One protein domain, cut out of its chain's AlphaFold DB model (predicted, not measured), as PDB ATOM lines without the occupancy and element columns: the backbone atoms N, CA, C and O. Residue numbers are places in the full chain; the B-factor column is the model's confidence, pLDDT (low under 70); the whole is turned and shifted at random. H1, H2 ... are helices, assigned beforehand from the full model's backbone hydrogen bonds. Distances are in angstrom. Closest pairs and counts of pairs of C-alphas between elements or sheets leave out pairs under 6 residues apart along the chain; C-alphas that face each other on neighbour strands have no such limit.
ATOM      1  N   ILE A   2     -12.451   8.805  49.106       88.12
ATOM      2  CA  ILE A   2     -13.878   8.605  48.910       88.12
ATOM      3  C   ILE A   2     -14.162   7.117  49.116       88.12
ATOM      4  O   ILE A   2     -13.492   6.272  48.527       88.12
ATOM      5  N   ASN A   3     -15.135   6.808  49.968       92.31
ATOM      6  CA  ASN A   3     -15.603   5.445  50.183       92.31
ATOM      7  C   ASN A   3     -16.401   4.955  48.963       92.31
ATOM      8  O   ASN A   3     -17.140   5.734  48.368       92.31
ATOM      9  N   GLU A   4     -16.305   3.668  48.640       93.19
ATOM     10  CA  GLU A   4     -17.022   3.008  47.542       93.19
ATOM     11  C   GLU A   4     -18.527   3.286  47.574       93.19
ATOM     12  O   GLU A   4     -19.080   3.826  46.619       93.19
ATOM     13  N   LYS A   5     -19.180   3.042  48.716       93.12
ATOM     14  CA  LYS A   5     -20.633   3.239  48.861       93.12
ATOM     15  C   LYS A   5     -21.070   4.692  48.661       93.12
ATOM     16  O   LYS A   5     -22.143   4.949  48.121       93.12
ATOM     17  N   ASP A   6     -20.251   5.643  49.110       91.25
ATOM     18  CA  ASP A   6     -20.538   7.071  48.945       91.25
ATOM     19  C   ASP A   6     -20.293   7.513  47.503       91.25
ATOM     20  O   ASP A   6     -21.064   8.305  46.961       91.25
ATOM     21  N   TYR A   7     -19.245   6.977  46.874       90.81
ATOM     22  CA  TYR A   7     -18.946   7.230  45.474       90.81
ATOM     23  C   TYR A   7     -20.059   6.710  44.571       90.81
ATOM     24  O   TYR A   7     -20.553   7.469  43.750       90.81
ATOM     25  N   GLU A   8     -20.522   5.472  44.754       91.44
ATOM     26  CA  GLU A   8     -21.628   4.912  43.968       91.44
ATOM     27  C   GLU A   8     -22.912   5.731  44.126       91.44
ATOM     28  O   GLU A   8     -23.586   6.042  43.142       91.44
ATOM     29  N   LYS A   9     -23.225   6.146  45.359       94.81
ATOM     30  CA  LYS A   9     -24.422   6.939  45.660       94.81
ATOM     31  C   LYS A   9     -24.371   8.352  45.074       94.81
ATOM     32  O   LYS A   9     -25.411   8.897  44.710       94.81
ATOM     33  N   PHE A  10     -23.188   8.958  45.008       93.75
ATOM     34  CA  PHE A  10     -22.998  10.348  44.589       93.75
ATOM     35  C   PHE A  10     -22.015  10.484  43.423       93.75
ATOM     36  O   PHE A  10     -21.248  11.451  43.354       93.75
ATOM     37  N   LYS A  11     -22.048   9.519  42.500       91.94
ATOM     38  CA  LYS A  11     -21.040   9.358  41.450       91.94
ATOM     39  C   LYS A  11     -20.835  10.624  40.632       91.94
ATOM     40  O   LYS A  11     -19.721  11.127  40.567       91.94
ATOM     41  N   GLU A  12     -21.907  11.203  40.099       91.94
ATOM     42  CA  GLU A  12     -21.831  12.413  39.267       91.94
ATOM     43  C   GLU A  12     -21.222  13.610  40.013       91.94
ATOM     44  O   GLU A  12     -20.433  14.373  39.455       91.94
ATOM     45  N   MET A  13     -21.542  13.758  41.302       92.81
ATOM     46  CA  MET A  13     -21.003  14.834  42.133       92.81
ATOM     47  C   MET A  13     -19.502  14.649  42.381       92.81
ATOM     48  O   MET A  13     -18.744  15.621  42.308       92.81
ATOM     49  N   TYR A  14     -19.059  13.421  42.659       92.44
ATOM     50  CA  TYR A  14     -17.640  13.124  42.838       92.44
ATOM     51  C   TYR A  14     -16.857  13.189  41.528       92.44
ATOM     52  O   TYR A  14     -15.765  13.751  41.529       92.44
ATOM     53  N   ASP A  15     -17.418  12.701  40.422       91.31
ATOM     54  CA  ASP A  15     -16.828  12.798  39.085       91.31
ATOM     55  C   ASP A  15     -16.625  14.265  38.699       91.31
ATOM     56  O   ASP A  15     -15.522  14.660  38.324       91.31
ATOM     57  N   TYR A  16     -17.630  15.118  38.915       90.81
ATOM     58  CA  TYR A  16     -17.507  16.556  38.677       90.81
ATOM     59  C   TYR A  16     -16.442  17.215  39.570       90.81
ATOM     60  O   TYR A  16     -15.633  18.015  39.095       90.81
ATOM     61  N   LYS A  17     -16.384  16.859  40.862       90.69
ATOM     62  CA  LYS A  17     -15.336  17.352  41.776       90.69
ATOM     63  C   LYS A  17     -13.940  16.927  41.326       90.69
ATOM     64  O   LYS A  17     -13.029  17.752  41.314       90.69
ATOM     65  N   ARG A  18     -13.775  15.663  40.934       92.25
ATOM     66  CA  ARG A  18     -12.516  15.114  40.418       92.25
ATOM     67  C   ARG A  18     -12.115  15.786  39.106       92.25
ATOM     68  O   ARG A  18     -10.951  16.135  38.946       92.25
ATOM     69  N   LYS A  19     -13.072  16.059  38.218       91.62
ATOM     70  CA  LYS A  19     -12.854  16.800  36.971       91.62
ATOM     71  C   LYS A  19     -12.345  18.219  37.221       91.62
ATOM     72  O   LYS A  19     -11.388  18.654  36.581       91.62
ATOM     73  N   ILE A  20     -12.940  18.938  38.175       90.88
ATOM     74  CA  ILE A  20     -12.442  20.256  38.595       90.88
ATOM     75  C   ILE A  20     -11.001  20.147  39.092       90.88
ATOM     76  O   ILE A  20     -10.152  20.923  38.656       90.88
ATOM     77  N   GLU A  21     -10.726  19.193  39.982       92.25
ATOM     78  CA  GLU A  21      -9.399  19.039  40.580       92.25
ATOM     79  C   GLU A  21      -8.330  18.732  39.530       92.25
ATOM     80  O   GLU A  21      -7.288  19.382  39.511       92.25
ATOM     81  N   TYR A  22      -8.623  17.833  38.589       93.12
ATOM     82  CA  TYR A  22      -7.725  17.519  37.480       93.12
ATOM     83  C   TYR A  22      -7.315  18.765  36.688       93.12
ATOM     84  O   TYR A  22      -6.132  18.992  36.426       93.12
ATOM     85  N   ASN A  23      -8.287  19.608  36.333       91.12
ATOM     86  CA  ASN A  23      -8.015  20.818  35.561       91.12
ATOM     87  C   ASN A  23      -7.226  21.849  36.383       91.12
ATOM     88  O   ASN A  23      -6.314  22.484  35.849       91.12
ATOM     89  N   LYS A  24      -7.501  21.973  37.689       90.81
ATOM     90  CA  LYS A  24      -6.700  22.821  38.586       90.81
ATOM     91  C   LYS A  24      -5.253  22.346  38.666       90.81
ATOM     92  O   LYS A  24      -4.340  23.155  38.523       90.81
ATOM     93  N   GLU A  25      -5.032  21.047  38.859       92.50
ATOM     94  CA  GLU A  25      -3.689  20.459  38.885       92.50
ATOM     95  C   GLU A  25      -2.953  20.661  37.560       92.50
ATOM     96  O   GLU A  25      -1.764  20.975  37.553       92.50
ATOM     97  N   LYS A  26      -3.651  20.514  36.430       90.38
ATOM     98  CA  LYS A  26      -3.089  20.738  35.094       90.38
ATOM     99  C   LYS A  26      -2.595  22.176  34.923       90.38
ATOM    100  O   LYS A  26      -1.486  22.374  34.427       90.38
ATOM    101  N   ILE A  27      -3.380  23.162  35.360       90.12
ATOM    102  CA  ILE A  27      -2.991  24.579  35.320       90.12
ATOM    103  C   ILE A  27      -1.798  24.824  36.244       90.12
ATOM    104  O   ILE A  27      -0.802  25.381  35.795       90.12
ATOM    105  N   LYS A  28      -1.846  24.338  37.491       91.12
ATOM    106  CA  LYS A  28      -0.734  24.478  38.446       91.12
ATOM    107  C   LYS A  28       0.573  23.914  37.891       91.12
ATOM    108  O   LYS A  28       1.561  24.629  37.853       91.12
ATOM    109  N   LYS A  29       0.553  22.698  37.332       90.88
ATOM    110  CA  LYS A  29       1.731  22.097  36.679       90.88
ATOM    111  C   LYS A  29       2.256  22.939  35.517       90.88
ATOM    112  O   LYS A  29       3.462  23.012  35.300       90.88
ATOM    113  N   ARG A  30       1.360  23.548  34.733       88.56
ATOM    114  CA  ARG A  30       1.760  24.415  33.620       88.56
ATOM    115  C   ARG A  30       2.415  25.700  34.120       88.56
ATOM    116  O   ARG A  30       3.400  26.119  33.522       88.56
ATOM    117  N   ILE A  31       1.887  26.278  35.196       89.69
ATOM    118  CA  ILE A  31       2.444  27.457  35.863       89.69
ATOM    119  C   ILE A  31       3.801  27.120  36.469       89.69
ATOM    120  O   ILE A  31       4.756  27.835  36.203       89.69
ATOM    121  N   ASP A  32       3.930  26.007  37.190       90.25
ATOM    122  CA  ASP A  32       5.212  25.576  37.756       90.25
ATOM    123  C   ASP A  32       6.294  25.480  36.680       90.25
ATOM    124  O   ASP A  32       7.336  26.119  36.805       90.25
ATOM    125  N   LYS A  33       5.994  24.804  35.566       89.19
ATOM    126  CA  LYS A  33       6.906  24.713  34.421       89.19
ATOM    127  C   LYS A  33       7.238  26.081  33.813       89.19
ATOM    128  O   LYS A  33       8.368  26.318  33.407       89.19
ATOM    129  N   MET A  34       6.264  26.985  33.735       86.38
ATOM    130  CA  MET A  34       6.487  28.341  33.232       86.38
ATOM    131  C   MET A  34       7.437  29.131  34.144       86.38
ATOM    132  O   MET A  34       8.318  29.817  33.644       86.38
ATOM    133  N   TYR A  35       7.307  29.017  35.465       87.38
ATOM    134  CA  TYR A  35       8.217  29.689  36.397       87.38
ATOM    135  C   TYR A  35       9.614  29.067  36.397       87.38
ATOM    136  O   TYR A  35      10.583  29.802  36.513       87.38
ATOM    137  N   GLU A  36       9.735  27.751  36.212       87.69
ATOM    138  CA  GLU A  36      11.037  27.094  36.024       87.69
ATOM    139  C   GLU A  36      11.746  27.570  34.741       87.69
ATOM    140  O   GLU A  36      12.962  27.736  34.727       87.69
ATOM    141  N   GLU A  37      10.997  27.805  33.656       85.88
ATOM    142  CA  GLU A  37      11.549  28.235  32.361       85.88
ATOM    143  C   GLU A  37      11.818  29.753  32.284       85.88
ATOM    144  O   GLU A  37      12.728  30.178  31.569       85.88
ATOM    145  N   PHE A  38      11.043  30.577  33.000       78.00
ATOM    146  CA  PHE A  38      11.019  32.041  32.848       78.00
ATOM    147  C   PHE A  38      11.238  32.815  34.161       78.00
ATOM    148  O   PHE A  38      10.839  33.977  34.251       78.00
ATOM    149  N   GLU A  39      11.892  32.199  35.154       64.69
ATOM    150  CA  GLU A  39      12.013  32.657  36.556       64.69
ATOM    151  C   GLU A  39      12.376  34.148  36.733       64.69
ATOM    152  O   GLU A  39      11.951  34.784  37.692       64.69
ATOM    153  N   PHE A  40      13.101  34.749  35.783       57.62
ATOM    154  CA  PHE A  40      13.560  36.141  35.853       57.62
ATOM    155  C   PHE A  40      12.587  37.205  35.307       57.62
ATOM    156  O   PHE A  40      12.846  38.391  35.497       57.62
ATOM    157  N   ASN A  41      11.493  36.826  34.635       66.75
ATOM    158  CA  ASN A  41      10.628  37.774  33.906       66.75
ATOM    159  C   ASN A  41       9.182  37.859  34.414       66.75
ATOM    160  O   ASN A  41       8.402  38.647  33.876       66.75
ATOM    161  N   ILE A  42       8.803  37.069  35.418       73.69
ATOM    162  CA  ILE A  42       7.427  37.046  35.925       73.69
ATOM    163  C   ILE A  42       7.365  37.850  37.224       73.69
ATOM    164  O   ILE A  42       7.967  37.468  38.224       73.69
ATOM    165  N   MET A  43       6.663  38.986  37.193       80.00
ATOM    166  CA  MET A  43       6.468  39.847  38.372       80.00
ATOM    167  C   MET A  43       5.321  39.372  39.270       80.00
ATOM    168  O   MET A  43       5.311  39.673  40.460       80.00
ATOM    169  N   GLU A  44       4.356  38.653  38.700       86.00
ATOM    170  CA  GLU A  44       3.207  38.097  39.415       86.00
ATOM    171  C   GLU A  44       3.614  36.841  40.198       86.00
ATOM    172  O   GLU A  44       4.583  36.150  39.868       86.00
ATOM    173  N   THR A  45       2.864  36.512  41.240       88.06
ATOM    174  CA  THR A  45       2.998  35.258  41.991       88.06
ATOM    175  C   THR A  45       2.319  34.095  41.263       88.06
ATOM    176  O   THR A  45       1.404  34.285  40.460       88.06
ATOM    177  N   LYS A  46       2.734  32.854  41.565       88.69
ATOM    178  CA  LYS A  46       2.121  31.648  40.978       88.69
ATOM    179  C   LYS A  46       0.613  31.595  41.231       88.69
ATOM    180  O   LYS A  46      -0.134  31.170  40.353       88.69
ATOM    181  N   GLU A  47       0.176  32.022  42.413       89.38
ATOM    182  CA  GLU A  47      -1.229  32.129  42.793       89.38
ATOM    183  C   GLU A  47      -1.996  33.144  41.936       89.38
ATOM    184  O   GLU A  47      -3.065  32.808  41.436       89.38
ATOM    185  N   GLU A  48      -1.460  34.346  41.712       89.56
ATOM    186  CA  GLU A  48      -2.106  35.363  40.862       89.56
ATOM    187  C   GLU A  48      -2.251  34.873  39.421       89.56
ATOM    188  O   GLU A  48      -3.328  34.961  38.824       89.56
ATOM    189  N   VAL A  49      -1.192  34.262  38.888       88.25
ATOM    190  CA  VAL A  49      -1.224  33.638  37.565       88.25
ATOM    191  C   VAL A  49      -2.249  32.500  37.539       88.25
ATOM    192  O   VAL A  49      -3.008  32.376  36.576       88.25
ATOM    193  N   PHE A  50      -2.323  31.682  38.592       90.69
ATOM    194  CA  PHE A  50      -3.315  30.612  38.697       90.69
ATOM    195  C   PHE A  50      -4.738  31.151  38.665       90.69
ATOM    196  O   PHE A  50      -5.526  30.639  37.874       90.69
ATOM    197  N   GLU A  51      -5.064  32.160  39.469       89.31
ATOM    198  CA  GLU A  51      -6.400  32.757  39.468       89.31
ATOM    199  C   GLU A  51      -6.719  33.361  38.099       89.31
ATOM    200  O   GLU A  51      -7.782  33.085  37.554       89.31
ATOM    201  N   HIS A  52      -5.770  34.044  37.451       86.31
ATOM    202  CA  HIS A  52      -5.975  34.566  36.100       86.31
ATOM    203  C   HIS A  52      -6.272  33.457  35.077       86.31
ATOM    204  O   HIS A  52      -7.215  33.566  34.289       86.31
ATOM    205  N   PHE A  53      -5.502  32.364  35.071       84.00
ATOM    206  CA  PHE A  53      -5.774  31.226  34.187       84.00
ATOM    207  C   PHE A  53      -7.081  30.529  34.554       84.00
ATOM    208  O   PHE A  53      -7.838  30.143  33.666       84.00
ATOM    209  N   TRP A  54      -7.356  30.357  35.842       86.06
ATOM    210  CA  TRP A  54      -8.551  29.680  36.315       86.06
ATOM    211  C   TRP A  54      -9.807  30.483  35.994       86.06
ATOM    212  O   TRP A  54     -10.770  29.907  35.508       86.06
ATOM    213  N   GLU A  55      -9.804  31.799  36.167       83.62
ATOM    214  CA  GLU A  55     -10.915  32.663  35.777       83.62
ATOM    215  C   GLU A  55     -11.095  32.672  34.254       83.62
ATOM    216  O   GLU A  55     -12.194  32.399  33.768       83.62
ATOM    217  N   ASN A  56     -10.024  32.871  33.475       73.06
ATOM    218  CA  ASN A  56     -10.130  33.011  32.018       73.06
ATOM    219  C   ASN A  56     -10.431  31.702  31.275       73.06
ATOM    220  O   ASN A  56     -11.244  31.687  30.350       73.06
ATOM    221  N   VAL A  57      -9.808  30.585  31.665       63.75
ATOM    222  CA  VAL A  57     -10.060  29.267  31.049       63.75
ATOM    223  C   VAL A  57     -11.449  28.749  31.436       63.75
ATOM    224  O   VAL A  57     -12.094  28.050  30.653       63.75
ATOM    225  N   ASN A  58     -11.944  29.122  32.619       56.09
ATOM    226  CA  ASN A  58     -13.154  28.556  33.208       56.09
ATOM    227  C   ASN A  58     -14.396  29.461  33.106       56.09
ATOM    228  O   ASN A  58     -15.476  29.065  33.554       56.09
ATOM    229  N   LEU A  59     -14.294  30.603  32.409       51.12
ATOM    230  CA  LEU A  59     -15.451  31.366  31.906       51.12
ATOM    231  C   LEU A  59     -16.404  30.496  31.057       51.12
ATOM    232  O   LEU A  59     -17.561  30.855  30.858       51.12
ATOM    233  N   ASN A  60     -15.962  29.311  30.615       52.84
ATOM    234  CA  ASN A  60     -16.801  28.278  30.015       52.84
ATOM    235  C   ASN A  60     -16.553  26.905  30.673       52.84
ATOM    236  O   ASN A  60     -15.893  26.046  30.090       52.84
ATOM    237  N   ARG A  61     -17.139  26.656  31.859       58.00
ATOM    238  CA  ARG A  61     -17.137  25.346  32.569       58.00
ATOM    239  C   ARG A  61     -17.483  24.128  31.690       58.00
ATOM    240  O   ARG A  61     -17.186  22.996  32.060       58.00
ATOM    241  N   ALA A  62     -18.084  24.349  30.521       61.41
ATOM    242  CA  ALA A  62     -18.337  23.345  29.490       61.41
ATOM    243  C   ALA A  62     -17.065  22.757  28.834       61.41
ATOM    244  O   ALA A  62     -17.157  21.723  28.183       61.41
ATOM    245  N   LYS A  63     -15.891  23.390  28.983       71.12
ATOM    246  CA  LYS A  63     -14.631  22.984  28.328       71.12
ATOM    247  C   LYS A  63     -13.614  22.323  29.261       71.12
ATOM    248  O   LYS A  63     -12.457  22.184  28.884       71.12
ATOM    249  N   LEU A  64     -14.014  21.946  30.475       82.62
ATOM    250  CA  LEU A  64     -13.123  21.213  31.372       82.62
ATOM    251  C   LEU A  64     -12.736  19.871  30.735       82.62
ATOM    252  O   LEU A  64     -13.614  19.128  30.285       82.62
ATOM    253  N   ASP A  65     -11.444  19.558  30.750       86.56
ATOM    254  CA  ASP A  65     -10.938  18.280  30.259       86.56
ATOM    255  C   ASP A  65     -11.360  17.147  31.197       86.56
ATOM    256  O   ASP A  65     -11.442  17.337  32.416       86.56
ATOM    257  N   GLU A  66     -11.622  15.969  30.637       88.12
ATOM    258  CA  GLU A  66     -11.843  14.762  31.433       88.12
ATOM    259  C   GLU A  66     -10.505  14.226  31.964       88.12
ATOM    260  O   GLU A  66      -9.523  14.175  31.211       88.12
ATOM    261  N   PRO A  67     -10.435  13.815  33.242       89.88
ATOM    262  CA  PRO A  67      -9.246  13.166  33.764       89.88
ATOM    263  C   PRO A  67      -8.982  11.841  33.024       89.88
ATOM    264  O   PRO A  67      -9.908  11.050  32.831       89.88
ATOM    265  N   PRO A  68      -7.725  11.551  32.637       90.00
ATOM    266  CA  PRO A  68      -7.336  10.239  32.129       90.00
ATOM    267  C   PRO A  68      -7.649   9.126  33.134       90.00
ATOM    268  O   PRO A  68      -7.587   9.349  34.340       90.00
ATOM    269  N   VAL A  69      -7.887   7.903  32.651       84.81
ATOM    270  CA  VAL A  69      -8.205   6.737  33.506       84.81
ATOM    271  C   VAL A  69      -7.107   6.453  34.540       84.81
ATOM    272  O   VAL A  69      -7.398   6.046  35.658       84.81
ATOM    273  N   GLU A  70      -5.844   6.699  34.189       88.19
ATOM    274  CA  GLU A  70      -4.693   6.484  35.076       88.19
ATOM    275  C   GLU A  70      -4.392   7.680  35.994       88.19
ATOM    276  O   GLU A  70      -3.494   7.607  36.838       88.19
ATOM    277  N   TRP A  71      -5.097   8.807  35.834       92.25
ATOM    278  CA  TRP A  71      -4.852   9.981  36.664       92.25
ATOM    279  C   TRP A  71      -5.358   9.753  38.086       92.25
ATOM    280  O   TRP A  71      -6.516   9.412  38.315       92.25
ATOM    281  N   LYS A  72      -4.477  10.036  39.048       92.12
ATOM    282  CA  LYS A  72      -4.784  10.019  40.475       92.12
ATOM    283  C   LYS A  72      -4.687  11.437  41.040       92.12
ATOM    284  O   LYS A  72      -3.626  12.050  40.887       92.12
ATOM    285  N   PRO A  73      -5.721  11.931  41.748       91.25
ATOM    286  CA  PRO A  73      -5.667  13.232  42.403       91.25
ATOM    287  C   PRO A  73      -4.490  13.349  43.380       91.25
ATOM    288  O   PRO A  73      -4.214  12.442  44.186       91.25
ATOM    289  N   MET A  74      -3.824  14.499  43.369       90.75
ATOM    290  CA  MET A  74      -2.862  14.884  44.397       90.75
ATOM    291  C   MET A  74      -3.563  15.047  45.746       90.75
ATOM    292  O   MET A  74      -3.051  14.549  46.755       90.75
ATOM    293  N   ASP A  75      -4.761  15.647  45.769       90.00
ATOM    294  CA  ASP A  75      -5.582  15.695  46.978       90.00
ATOM    295  C   ASP A  75      -6.111  14.296  47.339       90.00
ATOM    296  O   ASP A  75      -7.055  13.757  46.751       90.00
ATOM    297  N   LYS A  76      -5.530  13.721  48.398       90.00
ATOM    298  CA  LYS A  76      -5.926  12.425  48.966       90.00
ATOM    299  C   LYS A  76      -7.399  12.378  49.380       90.00
ATOM    300  O   LYS A  76      -7.950  11.286  49.539       90.00
ATOM    301  N   LYS A  77      -8.063  13.519  49.600       90.62
ATOM    302  CA  LYS A  77      -9.495  13.565  49.923       90.62
ATOM    303  C   LYS A  77     -10.362  13.121  48.749       90.62
ATOM    304  O   LYS A  77     -11.361  12.457  49.013       90.62
ATOM    305  N   LEU A  78      -9.938  13.392  47.513       90.19
ATOM    306  CA  LEU A  78     -10.678  13.112  46.275       90.19
ATOM    307  C   LEU A  78     -10.302  11.791  45.588       90.19
ATOM    308  O   LEU A  78     -10.931  11.415  44.597       90.19
ATOM    309  N   ARG A  79      -9.301  11.072  46.107       92.06
ATOM    310  CA  ARG A  79      -8.963   9.716  45.646       92.06
ATOM    311  C   ARG A  79     -10.088   8.736  45.932       92.06
ATOM    312  O   ARG A  79     -10.700   8.830  46.999       92.06
ATOM    313  N   LEU A  80     -10.318   7.797  45.023       89.38
ATOM    314  CA  LEU A  80     -11.176   6.640  45.269       89.38
ATOM    315  C   LEU A  80     -10.508   5.693  46.269       89.38
ATOM    316  O   LEU A  80      -9.315   5.790  46.552       89.38
ATOM    317  N   TRP A  81     -11.293   4.774  46.820       89.06
ATOM    318  CA  TRP A  81     -10.843   3.774  47.788       89.06
ATOM    319  C   TRP A  81      -9.786   2.809  47.230       89.06
ATOM    320  O   TRP A  81      -9.077   2.174  48.006       89.06
ATOM    321  N   ASN A  82      -9.680   2.693  45.903       84.25
ATOM    322  CA  ASN A  82      -8.782   1.784  45.192       84.25
ATOM    323  C   ASN A  82      -7.575   2.484  44.523       84.25
ATOM    324  O   ASN A  82      -6.868   1.847  43.740       84.25
ATOM    325  N   GLU A  83      -7.325   3.768  44.817       85.44
ATOM    326  CA  GLU A  83      -6.261   4.593  44.207       85.44
ATOM    327  C   GLU A  83      -5.102   4.940  45.147       85.44
ATOM    328  O   GLU A  83      -3.945   4.811  44.671       85.44
TER     329      GLU A  83
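AT A GLANCE: This is residues 2 to 83 of the 83 residues of an uncharacterized protein of Gammaproteobacteria bacterium (UniProt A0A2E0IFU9). One long helix, H2, makes the spine of this elongated, loosely built model, with the small helix H1 set at a corner at its beginning and H3 folded back at a steep angle over its later part. After H3, a long stretch with no named element, residues 59 to 83, crosses back past H2 and ends near the first printed residue. The printed part has 82 residues with three named helices, in the order H1, H2, H3, and no named strand; the class is all helix, with 47 residues in the helices. The whole is loose, with a radius of gyration of the C-alphas of 15.1 A, and spans 49 by 26 by 18 A.

HOW THE PARTS SIT: Start at Ile 2 and go on to H1, residues 4 to 9. One residue further on, over a tight link, H2 begins and takes in residues 11 to 38. H1 and H2 are close but not clearly touching: look at Tyr 7 and Tyr 14, their closest C-alphas, 6.6 A apart. Their lines stand at a steep tilt of 68 degrees, only just short of about perpendicular, and they run opposite ways. A short link of seven residues leads from H2 to H3, residues 46 to 58. H2 touches H3 with its residues 24 to 35 alone, and the closest C-alphas are those of Ile 31 and Lys 46, 6.6 A apart. H2 and H3 run opposite ways at a steep tilt of 50 degrees, with their centres 11.0 A apart. H1 and H3 are apart. In H1, H2 and H3, every O i to N i+4 pair is within hydrogen-bond range.

IN THESE COORDINATES: Find C-alpha 4 at (-17.022, 3.008, 47.542), where H1 begins; it is 8.6 A long from first to last C-alpha. Then find C-alpha 11 at (-21.040, 9.358, 41.450); from there H2 runs 40.2 A to C-alpha 38 at (11.019, 32.041, 32.848). H3 runs 17.4 A from Lys 46 to Asn 58, whose C-alpha is at (-13.154, 28.556, 33.208).

THE WHOLE: The two C-alphas farthest apart are those of Lys 5 and Phe 40, at 49.2 A, while those of Ile 2 and Glu 83, the chain's last residue, are 9.8 A apart. Residues 8 to 13, of which 11 to 13 belong to H2, stand free, and so do residues 36 to 41, of which 36 to 38 belong to H2. The printed part has no cut, and neither link between the helices is long. The mean pLDDT of the printed part is 85.5; look for values under 70 at residues 39 to 41 and 57 to 62.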